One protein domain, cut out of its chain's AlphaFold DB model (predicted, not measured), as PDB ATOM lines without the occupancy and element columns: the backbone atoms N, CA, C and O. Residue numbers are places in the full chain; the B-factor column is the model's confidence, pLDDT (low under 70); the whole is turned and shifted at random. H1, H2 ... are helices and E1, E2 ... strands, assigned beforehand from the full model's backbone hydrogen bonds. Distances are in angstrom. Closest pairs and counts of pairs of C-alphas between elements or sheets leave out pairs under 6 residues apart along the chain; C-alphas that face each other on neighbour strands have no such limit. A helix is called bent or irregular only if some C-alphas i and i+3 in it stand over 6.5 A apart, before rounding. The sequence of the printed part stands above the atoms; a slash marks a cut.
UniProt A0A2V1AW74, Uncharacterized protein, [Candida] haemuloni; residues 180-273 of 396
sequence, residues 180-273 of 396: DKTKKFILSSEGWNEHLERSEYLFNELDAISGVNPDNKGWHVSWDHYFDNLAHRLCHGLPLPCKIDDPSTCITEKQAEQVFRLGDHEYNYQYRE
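Overview. This is residues 180 to 273 of the 396 residues of an uncharacterized protein of [Candida] haemuloni (UniProt A0A2V1AW74). Two long helices, bent H2 and H4, make the length of an elongated body: arm H2a runs beside H4 the opposite way, while arm H2b turns off at 58 degrees. H3 packs slantwise on residues 256 to 263 of H4, with short H1 at one end of the body and strand E1 at the other. The printed part has 94 residues, with four named helices and one named strand in the order H1, H2, H3, E1, H4; the class is mostly helix. It is compact, with a radius of gyration of the C-alphas of 14.0 A and spans of 43 by 27 by 21 A.

Along the chain. H4, residues 253 to 273, measures 27.5 A, from C-alpha 253 at (-19.539, -9.006, -52.641) to C-alpha 273 at (-45.742, -15.540, -57.616). It is only just irregular: C-alphas 270 and 273 are 6.7 A apart. H2, residues 190 to 210, was assigned as one helix by its hydrogen bonds but is bent, with C-alphas 198 and 201 7.5 A apart. Its arms are H2a, residues 190 to 198, 11.9 A, and H2b, residues 201 to 210, 14.4 A. H3, residues 224 to 235, measures 15.8 A. H1, residues 180 to 186, begins with C-alpha 180 at (-50.363, -20.421, -41.360). E1 is residues 246 to 250.

Arrangement. H4 touches H3 at a steep tilt of 53 degrees; their closest C-alphas, Val 259 and Phe 227, are 5.9 A apart. H4 and H2a are close but not clearly touching, at a shallow tilt of 6 degrees, opposite ways; their closest C-alphas, Tyr 269 and Trp 192, are 7.7 A apart. H1 is also close to H4 but not clearly touching, with the closest C-alphas, Ile 186 and Gln 270, 6.6 A apart. The closest C-alphas of H2b and E1, Ile 209 and Cys 250, are 6.6 A apart. E1 pairs with no named strand. Every O i to N i+4 pair is within hydrogen-bond range in H1, H3 and H4, against 4 of 5 in H2a and 5 of 6 in H2b.

Size, cuts and confidence. The two C-alphas farthest apart, Lys 181 and Ser 248, are 44.7 A apart. The printed part has no cut. The link from H2 to H3, residues 211 to 223, is long. No printed residue has a pLDDT under 70.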
ATOM      1  N   ASP A 180     -51.324 -19.370 -41.706       96.38
ATOM      2  CA  ASP A 180     -50.363 -20.421 -41.360       96.38
ATOM      3  C   ASP A 180     -50.411 -21.594 -42.349       96.38
ATOM      4  O   ASP A 180     -49.370 -22.076 -42.807       96.38
ATOM      5  N   LYS A 181     -51.617 -22.041 -42.728       96.06
ATOM      6  CA  LYS A 181     -51.809 -23.101 -43.731       96.06
ATOM      7  C   LYS A 181     -51.305 -22.672 -45.102       96.06
ATOM      8  O   LYS A 181     -50.598 -23.450 -45.742       96.06
ATOM      9  N   THR A 182     -51.638 -21.461 -45.547       96.00
ATOM     10  CA  THR A 182     -51.209 -20.960 -46.856       96.00
ATOM     11  C   THR A 182     -49.700 -20.742 -46.891       96.00
ATOM     12  O   THR A 182     -49.060 -21.181 -47.842       96.00
ATOM     13  N   LYS A 183     -49.096 -20.183 -45.833       96.56
ATOM     14  CA  LYS A 183     -47.636 -20.088 -45.716       96.56
ATOM     15  C   LYS A 183     -46.995 -21.468 -45.809       96.56
ATOM     16  O   LYS A 183     -46.094 -21.668 -46.613       96.56
ATOM     17  N   LYS A 184     -47.483 -22.443 -45.035       96.94
ATOM     18  CA  LYS A 184     -46.962 -23.815 -45.076       96.94
ATOM     19  C   LYS A 184     -47.073 -24.427 -46.472       96.94
ATOM     20  O   LYS A 184     -46.137 -25.084 -46.905       96.94
ATOM     21  N   PHE A 185     -48.196 -24.217 -47.156       97.06
ATOM     22  CA  PHE A 185     -48.393 -24.676 -48.528       97.06
ATOM     23  C   PHE A 185     -47.352 -24.062 -49.474       97.06
ATOM     24  O   PHE A 185     -46.656 -24.809 -50.159       97.06
ATOM     25  N   ILE A 186     -47.189 -22.735 -49.445       97.56
ATOM     26  CA  ILE A 186     -46.216 -22.000 -50.267       97.56
ATOM     27  C   ILE A 186     -44.790 -22.496 -50.011       97.56
ATOM     28  O   ILE A 186     -44.100 -22.850 -50.956       97.56
ATOM     29  N   LEU A 187     -44.368 -22.601 -48.749       96.25
ATOM     30  CA  LEU A 187     -43.012 -23.042 -48.384       96.25
ATOM     31  C   LEU A 187     -42.774 -24.550 -48.590       96.25
ATOM     32  O   LEU A 187     -41.697 -25.056 -48.295       96.25
ATOM     33  N   SER A 188     -43.788 -25.286 -49.049       96.00
ATOM     34  CA  SER A 188     -43.689 -26.702 -49.421       96.00
ATOM     35  C   SER A 188     -43.864 -26.940 -50.920       96.00
ATOM     36  O   SER A 188     -43.866 -28.092 -51.356       96.00
ATOM     37  N   SER A 189     -44.057 -25.875 -51.703       97.12
ATOM     38  CA  SER A 189     -44.269 -25.975 -53.141       97.12
ATOM     39  C   SER A 189     -42.991 -26.399 -53.867       97.12
ATOM     40  O   SER A 189     -41.876 -26.213 -53.377       97.12
ATOM     41  N   GLU A 190     -43.153 -26.936 -55.076       96.31
ATOM     42  CA  GLU A 190     -42.026 -27.274 -55.952       96.31
ATOM     43  C   GLU A 190     -41.139 -26.052 -56.224       96.31
ATOM     44  O   GLU A 190     -39.929 -26.156 -56.094       96.31
ATOM     45  N   GLY A 191     -41.731 -24.881 -56.493       95.69
ATOM     46  CA  GLY A 191     -40.966 -23.659 -56.761       95.69
ATOM     47  C   GLY A 191     -40.111 -23.194 -55.577       95.69
ATOM     48  O   GLY A 191     -38.974 -22.785 -55.789       95.69
ATOM     49  N   TRP A 192     -40.620 -23.309 -54.343       97.50
ATOM     50  CA  TRP A 192     -39.847 -22.983 -53.138       97.50
ATOM     51  C   TRP A 192     -38.724 -23.999 -52.880       97.50
ATOM     52  O   TRP A 192     -37.612 -23.652 -52.500       97.50
ATOM     53  N   ASN A 193     -38.984 -25.288 -53.089       97.19
ATOM     54  CA  ASN A 193     -37.941 -26.293 -52.884       97.19
ATOM     55  C   ASN A 193     -36.862 -26.215 -53.978       97.19
ATOM     56  O   ASN A 193     -35.677 -26.295 -53.667       97.19
ATOM     57  N   GLU A 194     -37.245 -25.978 -55.239       97.31
ATOM     58  CA  GLU A 194     -36.299 -25.880 -56.357       97.31
ATOM     59  C   GLU A 194     -35.316 -24.714 -56.169       97.31
ATOM     60  O   GLU A 194     -34.128 -24.864 -56.467       97.31
ATOM     61  N   HIS A 195     -35.758 -23.550 -55.666       97.56
ATOM     62  CA  HIS A 195     -34.834 -22.427 -55.461       97.56
ATOM     63  C   HIS A 195     -33.805 -22.731 -54.369       97.56
ATOM     64  O   HIS A 195     -32.635 -22.376 -54.540       97.56
ATOM     65  N   LEU A 196     -34.203 -23.415 -53.289       97.94
ATOM     66  CA  LEU A 196     -33.288 -23.856 -52.233       97.94
ATOM     67  C   LEU A 196     -32.300 -24.903 -52.760       97.94
ATOM     68  O   LEU A 196     -31.096 -24.719 -52.610       97.94
ATOM     69  N   GLU A 197     -32.774 -25.933 -53.467       97.88
ATOM     70  CA  GLU A 197     -31.919 -26.969 -54.069       97.88
ATOM     71  C   GLU A 197     -30.894 -26.368 -55.043       97.88
ATOM     72  O   GLU A 197     -29.700 -26.664 -54.992       97.88
ATOM     73  N   ARG A 198     -31.327 -25.444 -55.909       98.00
ATOM     74  CA  ARG A 198     -30.439 -24.767 -56.870       98.00
ATOM     75  C   ARG A 198     -29.401 -23.860 -56.219       98.00
ATOM     76  O   ARG A 198     -28.393 -23.549 -56.856       98.00
ATOM     77  N   SER A 199     -29.671 -23.379 -55.010       98.25
ATOM     78  CA  SER A 199     -28.801 -22.454 -54.283       98.25
ATOM     79  C   SER A 199     -28.040 -23.117 -53.130       98.25
ATOM     80  O   SER A 199     -27.238 -22.452 -52.484       98.25
ATOM     81  N   GLU A 200     -28.182 -24.433 -52.941       97.81
ATOM     82  CA  GLU A 200     -27.521 -25.212 -51.884       97.81
ATOM     83  C   GLU A 200     -25.995 -25.028 -51.864       97.81
ATOM     84  O   GLU A 200     -25.379 -24.944 -50.802       97.81
ATOM     85  N   TYR A 201     -25.364 -24.901 -53.036       98.31
ATOM     86  CA  TYR A 201     -23.921 -24.649 -53.122       98.31
ATOM     87  C   TYR A 201     -23.506 -23.374 -52.372       98.31
ATOM     88  O   TYR A 201     -22.449 -23.357 -51.747       98.31
ATOM     89  N   LEU A 202     -24.338 -22.327 -52.404       98.69
ATOM     90  CA  LEU A 202     -24.051 -21.064 -51.736       98.69
ATOM     91  C   LEU A 202     -24.200 -21.218 -50.218       98.69
ATOM     92  O   LEU A 202     -23.384 -20.662 -49.495       98.69
ATOM     93  N   PHE A 203     -25.156 -22.018 -49.726       98.44
ATOM     94  CA  PHE A 203     -25.248 -22.315 -48.291       98.44
ATOM     95  C   PHE A 203     -23.960 -22.980 -47.809       98.44
ATOM     96  O   PHE A 203     -23.338 -22.493 -46.873       98.44
ATOM     97  N   ASN A 204     -23.484 -23.999 -48.531       98.38
ATOM     98  CA  ASN A 204     -22.231 -24.685 -48.205       98.38
ATOM     99  C   ASN A 204     -21.017 -23.737 -48.176       98.38
ATOM    100  O   ASN A 204     -20.159 -23.853 -47.299       98.38
ATOM    101  N   GLU A 205     -20.925 -22.806 -49.130       98.50
ATOM    102  CA  GLU A 205     -19.851 -21.806 -49.160       98.50
ATOM    103  C   GLU A 205     -19.928 -20.835 -47.977       98.50
ATOM    104  O   GLU A 205     -18.900 -20.541 -47.363       98.50
ATOM    105  N   LEU A 206     -21.123 -20.335 -47.649       98.62
ATOM    106  CA  LEU A 206     -21.305 -19.374 -46.564       98.62
ATOM    107  C   LEU A 206     -21.143 -20.030 -45.190       98.62
ATOM    108  O   LEU A 206     -20.481 -19.443 -44.340       98.62
ATOM    109  N   ASP A 207     -21.654 -21.246 -44.992       98.38
ATOM    110  CA  ASP A 207     -21.491 -22.044 -43.771       98.38
ATOM    111  C   ASP A 207     -20.014 -22.291 -43.453       98.38
ATOM    112  O   ASP A 207     -19.577 -22.152 -42.308       98.38
ATOM    113  N   ALA A 208     -19.211 -22.603 -44.476       97.94
ATOM    114  CA  ALA A 208     -17.776 -22.830 -44.320       97.94
ATOM    115  C   ALA A 208     -17.015 -21.583 -43.826       97.94
ATOM    116  O   ALA A 208     -15.942 -21.719 -43.227       97.94
ATOM    117  N   ILE A 209     -17.555 -20.385 -44.076       98.25
ATOM    118  CA  ILE A 209     -16.979 -19.103 -43.650       98.25
ATOM    119  C   ILE A 209     -17.560 -18.671 -42.297       98.25
ATOM    120  O   ILE A 209     -16.809 -18.306 -41.394       98.25
ATOM    121  N   SER A 210     -18.883 -18.728 -42.145       96.44
ATOM    122  CA  SER A 210     -19.635 -18.243 -40.979       96.44
ATOM    123  C   SER A 210     -19.583 -19.191 -39.775       96.44
ATOM    124  O   SER A 210     -19.828 -18.779 -38.640       96.44
ATOM    125  N   GLY A 211     -19.289 -20.474 -40.010       95.75
ATOM    126  CA  GLY A 211     -19.364 -21.530 -39.005       95.75
ATOM    127  C   GLY A 211     -20.790 -21.981 -38.679       95.75
ATOM    128  O   GLY A 211     -20.981 -22.694 -37.689       95.75
ATOM    129  N   VAL A 212     -21.793 -21.570 -39.466       96.81
ATOM    130  CA  VAL A 212     -23.167 -22.084 -39.367       96.81
ATOM    131  C   VAL A 212     -23.161 -23.601 -39.569       96.81
ATOM    132  O   VAL A 212     -22.437 -24.138 -40.400       96.81
ATOM    133  N   ASN A 213     -23.938 -24.310 -38.747       96.12
ATOM    134  CA  ASN A 213     -24.089 -25.756 -38.873       96.12
ATOM    135  C   ASN A 213     -24.985 -26.075 -40.090       96.12
ATOM    136  O   ASN A 213     -26.147 -25.656 -40.055       96.12
ATOM    137  N   PRO A 214     -24.522 -26.873 -41.072       96.31
ATOM    138  CA  PRO A 214     -25.317 -27.273 -42.241       96.31
ATOM    139  C   PRO A 214     -26.645 -27.966 -41.900       96.31
ATOM    140  O   PRO A 214     -27.623 -27.864 -42.632       96.31
ATOM    141  N   ASP A 215     -26.735 -28.625 -40.740       95.94
ATOM    142  CA  ASP A 215     -27.969 -29.275 -40.278       95.94
ATOM    143  C   ASP A 215     -28.946 -28.305 -39.579       95.94
ATOM    144  O   ASP A 215     -30.025 -28.702 -39.113       95.94
ATOM    145  N   ASN A 216     -28.589 -27.023 -39.447       95.19
ATOM    146  CA  ASN A 216     -29.438 -26.035 -38.796       95.19
ATOM    147  C   ASN A 216     -30.622 -25.664 -39.693       95.19
ATOM    148  O   ASN A 216     -30.515 -24.856 -40.614       95.19
ATOM    149  N   LYS A 217     -31.793 -26.208 -39.357       90.94
ATOM    150  CA  LYS A 217     -33.038 -25.963 -40.090       90.94
ATOM    151  C   LYS A 217     -33.457 -24.494 -40.139       90.94
ATOM    152  O   LYS A 217     -34.159 -24.135 -41.067       90.94
ATOM    153  N   GLY A 218     -33.082 -23.653 -39.174       91.19
ATOM    154  CA  GLY A 218     -33.424 -22.225 -39.218       91.19
ATOM    155  C   GLY A 218     -32.721 -21.493 -40.365       91.19
ATOM    156  O   GLY A 218     -33.339 -20.683 -41.045       91.19
ATOM    157  N   TRP A 219     -31.462 -21.856 -40.622       95.81
ATOM    158  CA  TRP A 219     -30.604 -21.222 -41.625       95.81
ATOM    159  C   TRP A 219     -30.824 -21.747 -43.048       95.81
ATOM    160  O   TRP A 219     -30.545 -21.036 -44.004       95.81
ATOM    161  N   HIS A 220     -31.362 -22.963 -43.184       96.25
ATOM    162  CA  HIS A 220     -31.439 -23.685 -44.462       96.25
ATOM    163  C   HIS A 220     -32.863 -23.873 -45.006       96.25
ATOM    164  O   HIS A 220     -33.083 -24.666 -45.918       96.25
ATOM    165  N   VAL A 221     -33.854 -23.166 -44.451       95.31
ATOM    166  CA  VAL A 221     -35.242 -23.146 -44.973       95.31
ATOM    167  C   VAL A 221     -35.576 -21.880 -45.759       95.31
ATOM    168  O   VAL A 221     -36.640 -21.816 -46.373       95.31
ATOM    169  N   SER A 222     -34.702 -20.874 -45.702       97.00
ATOM    170  CA  SER A 222     -34.808 -19.601 -46.418       97.00
ATOM    171  C   SER A 222     -33.477 -18.856 -46.373       97.00
ATOM    172  O   SER A 222     -32.674 -19.097 -45.473       97.00
ATOM    173  N   TRP A 223     -33.296 -17.869 -47.240       98.00
ATOM    174  CA  TRP A 223     -32.134 -16.976 -47.243       98.00
ATOM    175  C   TRP A 223     -32.220 -15.828 -46.221       98.00
ATOM    176  O   TRP A 223     -31.293 -15.023 -46.136       98.00
ATOM    177  N   ASP A 224     -33.288 -15.764 -45.414       96.75
ATOM    178  CA  ASP A 224     -33.569 -14.706 -44.429       96.75
ATOM    179  C   ASP A 224     -32.401 -14.400 -43.482       96.75
ATOM    180  O   ASP A 224     -32.007 -13.241 -43.353       96.75
ATOM    181  N   HIS A 225     -31.815 -15.421 -42.848       97.25
ATOM    182  CA  HIS A 225     -30.792 -15.201 -41.823       97.25
ATOM    183  C   HIS A 225     -29.505 -14.628 -42.429       97.25
ATOM    184  O   HIS A 225     -28.957 -13.645 -41.925       97.25
ATOM    185  N   TYR A 226     -29.063 -15.190 -43.561       98.25
ATOM    186  CA  TYR A 226     -27.927 -14.664 -44.314       98.25
ATOM    187  C   TYR A 226     -28.211 -13.262 -44.858       98.25
ATOM    188  O   TYR A 226     -27.350 -12.388 -44.768       98.25
ATOM    189  N   PHE A 227     -29.415 -13.013 -45.375       97.88
ATOM    190  CA  PHE A 227     -29.793 -11.694 -45.872       97.88
ATOM    191  C   PHE A 227     -29.725 -10.649 -44.756       97.88
ATOM    192  O   PHE A 227     -29.058  -9.633 -44.934       97.88
ATOM    193  N   ASP A 228     -30.388 -10.872 -43.618       96.88
ATOM    194  CA  ASP A 228     -30.468  -9.897 -42.522       96.88
ATOM    195  C   ASP A 228     -29.077  -9.575 -41.946       96.88
ATOM    196  O   ASP A 228     -28.764  -8.401 -41.734       96.88
ATOM    197  N   ASN A 229     -28.208 -10.583 -41.784       96.56
ATOM    198  CA  ASN A 229     -26.833 -10.390 -41.309       96.56
ATOM    199  C   ASN A 229     -25.989  -9.552 -42.285       96.56
ATOM    200  O   ASN A 229     -25.404  -8.528 -41.912       96.56
ATOM    201  N   LEU A 230     -25.952  -9.957 -43.560       97.94
ATOM    202  CA  LEU A 230     -25.131  -9.292 -44.573       97.94
ATOM    203  C   LEU A 230     -25.665  -7.893 -44.898       97.94
ATOM    204  O   LEU A 230     -24.882  -6.953 -45.057       97.94
ATOM    205  N   ALA A 231     -26.990  -7.728 -44.947       96.06
ATOM    206  CA  ALA A 231     -27.624  -6.433 -45.158       96.06
ATOM    207  C   ALA A 231     -27.318  -5.480 -44.000       96.06
ATOM    208  O   ALA A 231     -26.965  -4.329 -44.252       96.06
ATOM    209  N   HIS A 232     -27.377  -5.950 -42.747       94.38
ATOM    210  CA  HIS A 232     -26.955  -5.149 -41.600       94.38
ATOM    211  C   HIS A 232     -25.530  -4.620 -41.792       94.38
ATOM    212  O   HIS A 232     -25.321  -3.410 -41.700       94.38
ATOM    213  N   ARG A 233     -24.562  -5.490 -42.100       95.19
ATOM    214  CA  ARG A 233     -23.157  -5.080 -42.241       95.19
ATOM    215  C   ARG A 233     -22.976  -4.017 -43.314       95.19
ATOM    216  O   ARG A 233     -22.479  -2.927 -43.029       95.19
ATOM    217  N   LEU A 234     -23.454  -4.291 -44.524       95.62
ATOM    218  CA  LEU A 234     -23.276  -3.375 -45.648       95.62
ATOM    219  C   LEU A 234     -24.017  -2.047 -45.444       95.62
ATOM    220  O   LEU A 234     -23.479  -0.993 -45.780       95.62
ATOM    221  N   CYS A 235     -25.207  -2.056 -44.831       93.00
ATOM    222  CA  CYS A 235     -25.936  -0.823 -44.514       93.00
ATOM    223  C   CYS A 235     -25.209   0.082 -43.509       93.00
ATOM    224  O   CYS A 235     -25.478   1.285 -43.491       93.00
ATOM    225  N   HIS A 236     -24.304  -0.470 -42.698       93.75
ATOM    226  CA  HIS A 236     -23.486   0.272 -41.735       93.75
ATOM    227  C   HIS A 236     -22.039   0.484 -42.214       93.75
ATOM    228  O   HIS A 236     -21.210   0.969 -41.449       93.75
ATOM    229  N   GLY A 237     -21.719   0.134 -43.468       94.19
ATOM    230  CA  GLY A 237     -20.357   0.238 -44.002       94.19
ATOM    231  C   GLY A 237     -19.355  -0.702 -43.321       94.19
ATOM    232  O   GLY A 237     -18.156  -0.430 -43.332       94.19
ATOM    233  N   LEU A 238     -19.841  -1.782 -42.706       94.88
ATOM    234  CA  LEU A 238     -19.021  -2.813 -42.076       94.88
ATOM    235  C   LEU A 238     -18.540  -3.828 -43.126       94.88
ATOM    236  O   LEU A 238     -19.236  -4.056 -44.122       94.88
ATOM    237  N   PRO A 239     -17.371  -4.462 -42.916       96.50
ATOM    238  CA  PRO A 239     -16.865  -5.473 -43.835       96.50
ATOM    239  C   PRO A 239     -17.767  -6.712 -43.855       96.50
ATOM    240  O   PRO A 239     -18.395  -7.071 -42.851       96.50
ATOM    241  N   LEU A 240     -17.791  -7.390 -45.004       97.94
ATOM    242  CA  LEU A 240     -18.407  -8.709 -45.114       97.94
ATOM    243  C   LEU A 240     -17.672  -9.722 -44.218       97.94
ATOM    244  O   LEU A 240     -16.461  -9.587 -44.037       97.94
ATOM    245  N   PRO A 241     -18.382 -10.722 -43.668       96.94
ATOM    246  CA  PRO A 241     -17.803 -11.669 -42.723       96.94
ATOM    247  C   PRO A 241     -16.643 -12.477 -43.307       96.94
ATOM    248  O   PRO A 241     -16.734 -13.012 -44.416       96.94
ATOM    249  N   CYS A 242     -15.588 -12.622 -42.518       97.56
ATOM    250  CA  CYS A 242     -14.455 -13.496 -42.767       97.56
ATOM    251  C   CYS A 242     -14.452 -14.697 -41.824       97.56
ATOM    252  O   CYS A 242     -15.029 -14.677 -40.735       97.56
ATOM    253  N   LYS A 243     -13.760 -15.756 -42.239       97.19
ATOM    254  CA  LYS A 243     -13.600 -16.952 -41.425       97.19
ATOM    255  C   LYS A 243     -12.757 -16.637 -40.187       97.19
ATOM    256  O   LYS A 243     -11.702 -16.014 -40.282       97.19
ATOM    257  N   ILE A 244     -13.191 -17.105 -39.016       94.38
ATOM    258  CA  ILE A 244     -12.545 -16.779 -37.730       94.38
ATOM    259  C   ILE A 244     -11.085 -17.257 -37.654       94.38
ATOM    260  O   ILE A 244     -10.238 -16.566 -37.091       94.38
ATOM    261  N   ASP A 245     -10.788 -18.445 -38.179       94.81
ATOM    262  CA  ASP A 245      -9.450 -19.051 -38.178       94.81
ATOM    263  C   ASP A 245      -8.623 -18.720 -39.435       94.81
ATOM    264  O   ASP A 245      -7.425 -18.997 -39.459       94.81
ATOM    265  N   ASP A 246      -9.234 -18.101 -40.449       95.81
ATOM    266  CA  ASP A 246      -8.567 -17.614 -41.660       95.81
ATOM    267  C   ASP A 246      -9.207 -16.303 -42.163       95.81
ATOM    268  O   ASP A 246     -10.039 -16.317 -43.076       95.81
ATOM    269  N   PRO A 247      -8.784 -15.144 -41.622       93.38
ATOM    270  CA  PRO A 247      -9.329 -13.842 -42.008       93.38
ATOM    271  C   PRO A 247      -9.041 -13.420 -43.458       93.38
ATOM    272  O   PRO A 247      -9.460 -12.341 -43.865       93.38
ATOM    273  N   SER A 248      -8.293 -14.218 -44.235       95.44
ATOM    274  CA  SER A 248      -8.097 -13.978 -45.670       95.44
ATOM    275  C   SER A 248      -9.209 -14.576 -46.540       95.44
ATOM    276  O   SER A 248      -9.357 -14.189 -47.700       95.44
ATOM    277  N   THR A 249     -10.017 -15.473 -45.968       97.81
ATOM    278  CA  THR A 249     -11.167 -16.099 -46.621       97.81
ATOM    279  C   THR A 249     -12.450 -15.439 -46.123       97.81
ATOM    280  O   THR A 249     -12.898 -15.691 -45.003       97.81
ATOM    281  N   CYS A 250     -13.051 -14.592 -46.959       98.31
ATOM    282  CA  CYS A 250     -14.245 -13.821 -46.615       98.31
ATOM    283  C   CYS A 250     -15.383 -14.042 -47.603       98.31
ATOM    284  O   CYS A 250     -15.153 -14.360 -48.773       98.31
ATOM    285  N   ILE A 251     -16.609 -13.810 -47.133       98.62
ATOM    286  CA  ILE A 251     -17.778 -13.695 -47.998       98.62
ATOM    287  C   ILE A 251     -17.509 -12.558 -48.982       98.62
ATOM    288  O   ILE A 251     -17.178 -11.434 -48.604       98.62
ATOM    289  N   THR A 252     -17.632 -12.865 -50.265       98.44
ATOM    290  CA  THR A 252     -17.390 -11.909 -51.347       98.44
ATOM    291  C   THR A 252     -18.621 -11.046 -51.608       98.44
ATOM    292  O   THR A 252     -19.754 -11.463 -51.360       98.44
ATOM    293  N   GLU A 253     -18.427  -9.864 -52.200       98.19
ATOM    294  CA  GLU A 253     -19.539  -9.006 -52.641       98.19
ATOM    295  C   GLU A 253     -20.499  -9.756 -53.570       98.19
ATOM    296  O   GLU A 253     -21.712  -9.677 -53.408       98.19
ATOM    297  N   LYS A 254     -19.963 -10.577 -54.481       98.56
ATOM    298  CA  LYS A 254     -20.765 -11.402 -55.390       98.56
ATOM    299  C   LYS A 254     -21.659 -12.396 -54.639       98.56
ATOM    300  O   LYS A 254     -22.811 -12.572 -55.023       98.56
ATOM    301  N   GLN A 255     -21.145 -13.047 -53.596       98.75
ATOM    302  CA  GLN A 255     -21.946 -13.956 -52.769       98.75
ATOM    303  C   GLN A 255     -23.030 -13.185 -52.008       98.75
ATOM    304  O   GLN A 255     -24.185 -13.601 -52.017       98.75
ATOM    305  N   ALA A 256     -22.700 -12.026 -51.427       98.69
ATOM    306  CA  ALA A 256     -23.684 -11.172 -50.762       98.69
ATOM    307  C   ALA A 256     -24.793 -10.704 -51.726       98.69
ATOM    308  O   ALA A 256     -25.976 -10.813 -51.415       98.69
ATOM    309  N   GLU A 257     -24.445 -10.272 -52.940       98.50
ATOM    310  CA  GLU A 257     -25.413  -9.919 -53.985       98.50
ATOM    311  C   GLU A 257     -26.304 -11.101 -54.393       98.50
ATOM    312  O   GLU A 257     -27.498 -10.920 -54.646       98.50
ATOM    313  N   GLN A 258     -25.749 -12.317 -54.451       98.62
ATOM    314  CA  GLN A 258     -26.533 -13.527 -54.699       98.62
ATOM    315  C   GLN A 258     -27.523 -13.795 -53.562       98.62
ATOM    316  O   GLN A 258     -28.692 -14.039 -53.858       98.62
ATOM    317  N   VAL A 259     -27.104 -13.668 -52.298       98.69
ATOM    318  CA  VAL A 259     -28.004 -13.752 -51.132       98.69
ATOM    319  C   VAL A 259     -29.125 -12.721 -51.242       98.69
ATOM    320  O   VAL A 259     -30.295 -13.067 -51.081       98.69
ATOM    321  N   PHE A 260     -28.811 -11.469 -51.588       98.25
ATOM    322  CA  PHE A 260     -29.836 -10.430 -51.704       98.25
ATOM    323  C   PHE A 260     -30.838 -10.710 -52.821       98.25
ATOM    324  O   PHE A 260     -32.042 -10.545 -52.641       98.25
ATOM    325  N   ARG A 261     -30.365 -11.201 -53.969       98.19
ATOM    326  CA  ARG A 261     -31.250 -11.630 -55.058       98.19
ATOM    327  C   ARG A 261     -32.135 -12.811 -54.668       98.19
ATOM    328  O   ARG A 261     -33.268 -12.883 -55.135       98.19
ATOM    329  N   LEU A 262     -31.620 -13.741 -53.867       98.50
ATOM    330  CA  LEU A 262     -32.382 -14.891 -53.387       98.50
ATOM    331  C   LEU A 262     -33.441 -14.454 -52.371       98.50
ATOM    332  O   LEU A 262     -34.589 -14.852 -52.516       98.50
ATOM    333  N   GLY A 263     -33.120 -13.551 -51.442       97.81
ATOM    334  CA  GLY A 263     -34.125 -12.960 -50.551       97.81
ATOM    335  C   GLY A 263     -35.195 -12.156 -51.300       97.81
ATOM    336  O   GLY A 263     -36.380 -12.261 -50.984       97.81
ATOM    337  N   ASP A 264     -34.815 -11.408 -52.342       97.69
ATOM    338  CA  ASP A 264     -35.775 -10.739 -53.229       97.69
ATOM    339  C   ASP A 264     -36.696 -11.746 -53.930       97.69
ATOM    340  O   ASP A 264     -37.910 -11.545 -53.961       97.69
ATOM    341  N   HIS A 265     -36.137 -12.844 -54.451       97.62
ATOM    342  CA  HIS A 265     -36.920 -13.930 -55.039       97.62
ATOM    343  C   HIS A 265     -37.871 -14.559 -54.015       97.62
ATOM    344  O   HIS A 265     -39.045 -14.734 -54.319       97.62
ATOM    345  N   GLU A 266     -37.418 -14.838 -52.794       97.94
ATOM    346  CA  GLU A 266     -38.243 -15.444 -51.747       97.94
ATOM    347  C   GLU A 266     -39.427 -14.565 -51.340       97.94
ATOM    348  O   GLU A 266     -40.534 -15.071 -51.129       97.94
ATOM    349  N   TYR A 267     -39.223 -13.251 -51.238       97.38
ATOM    350  CA  TYR A 267     -40.304 -12.304 -50.973       97.38
ATOM    351  C   TYR A 267     -41.255 -12.204 -52.165       97.38
ATOM    352  O   TYR A 267     -42.477 -12.240 -51.987       97.38
ATOM    353  N   ASN A 268     -40.723 -12.133 -53.386       97.75
ATOM    354  CA  ASN A 268     -41.550 -12.126 -54.582       97.75
ATOM    355  C   ASN A 268     -42.404 -13.393 -54.683       97.75
ATOM    356  O   ASN A 268     -43.616 -13.308 -54.873       97.75
ATOM    357  N   TYR A 269     -41.805 -14.558 -54.463       97.75
ATOM    358  CA  TYR A 269     -42.493 -15.832 -54.524       97.75
ATOM    359  C   TYR A 269     -43.598 -15.918 -53.468       97.75
ATOM    360  O   TYR A 269     -44.757 -16.152 -53.808       97.75
ATOM    361  N   GLN A 270     -43.283 -15.640 -52.198       97.31
ATOM    362  CA  GLN A 270     -44.246 -15.775 -51.100       97.31
ATOM    363  C   GLN A 270     -45.470 -14.864 -51.230       97.31
ATOM    364  O   GLN A 270     -46.588 -15.288 -50.936       97.31
ATOM    365  N   TYR A 271     -45.272 -13.613 -51.644       97.19
ATOM    366  CA  TYR A 271     -46.335 -12.605 -51.622       97.19
ATOM    367  C   TYR A 271     -46.910 -12.291 -53.008       97.19
ATOM    368  O   TYR A 271     -47.966 -11.660 -53.083       97.19
ATOM    369  N   ARG A 272     -46.274 -12.745 -54.100       96.19
ATOM    370  CA  ARG A 272     -46.734 -12.512 -55.480       96.19
ATOM    371  C   ARG A 272     -46.837 -13.772 -56.333       96.19
ATOM    372  O   ARG A 272     -47.939 -14.067 -56.785       96.19
ATOM    373  N   GLU A 273     -45.755 -14.511 -56.556       95.56
ATOM    374  CA  GLU A 273     -45.742 -15.540 -57.616       95.56
ATOM    375  C   GLU A 273     -46.389 -16.871 -57.213       95.56
ATOM    376  O   GLU A 273     -46.989 -17.545 -58.052       95.56
TER     377      GLU A 273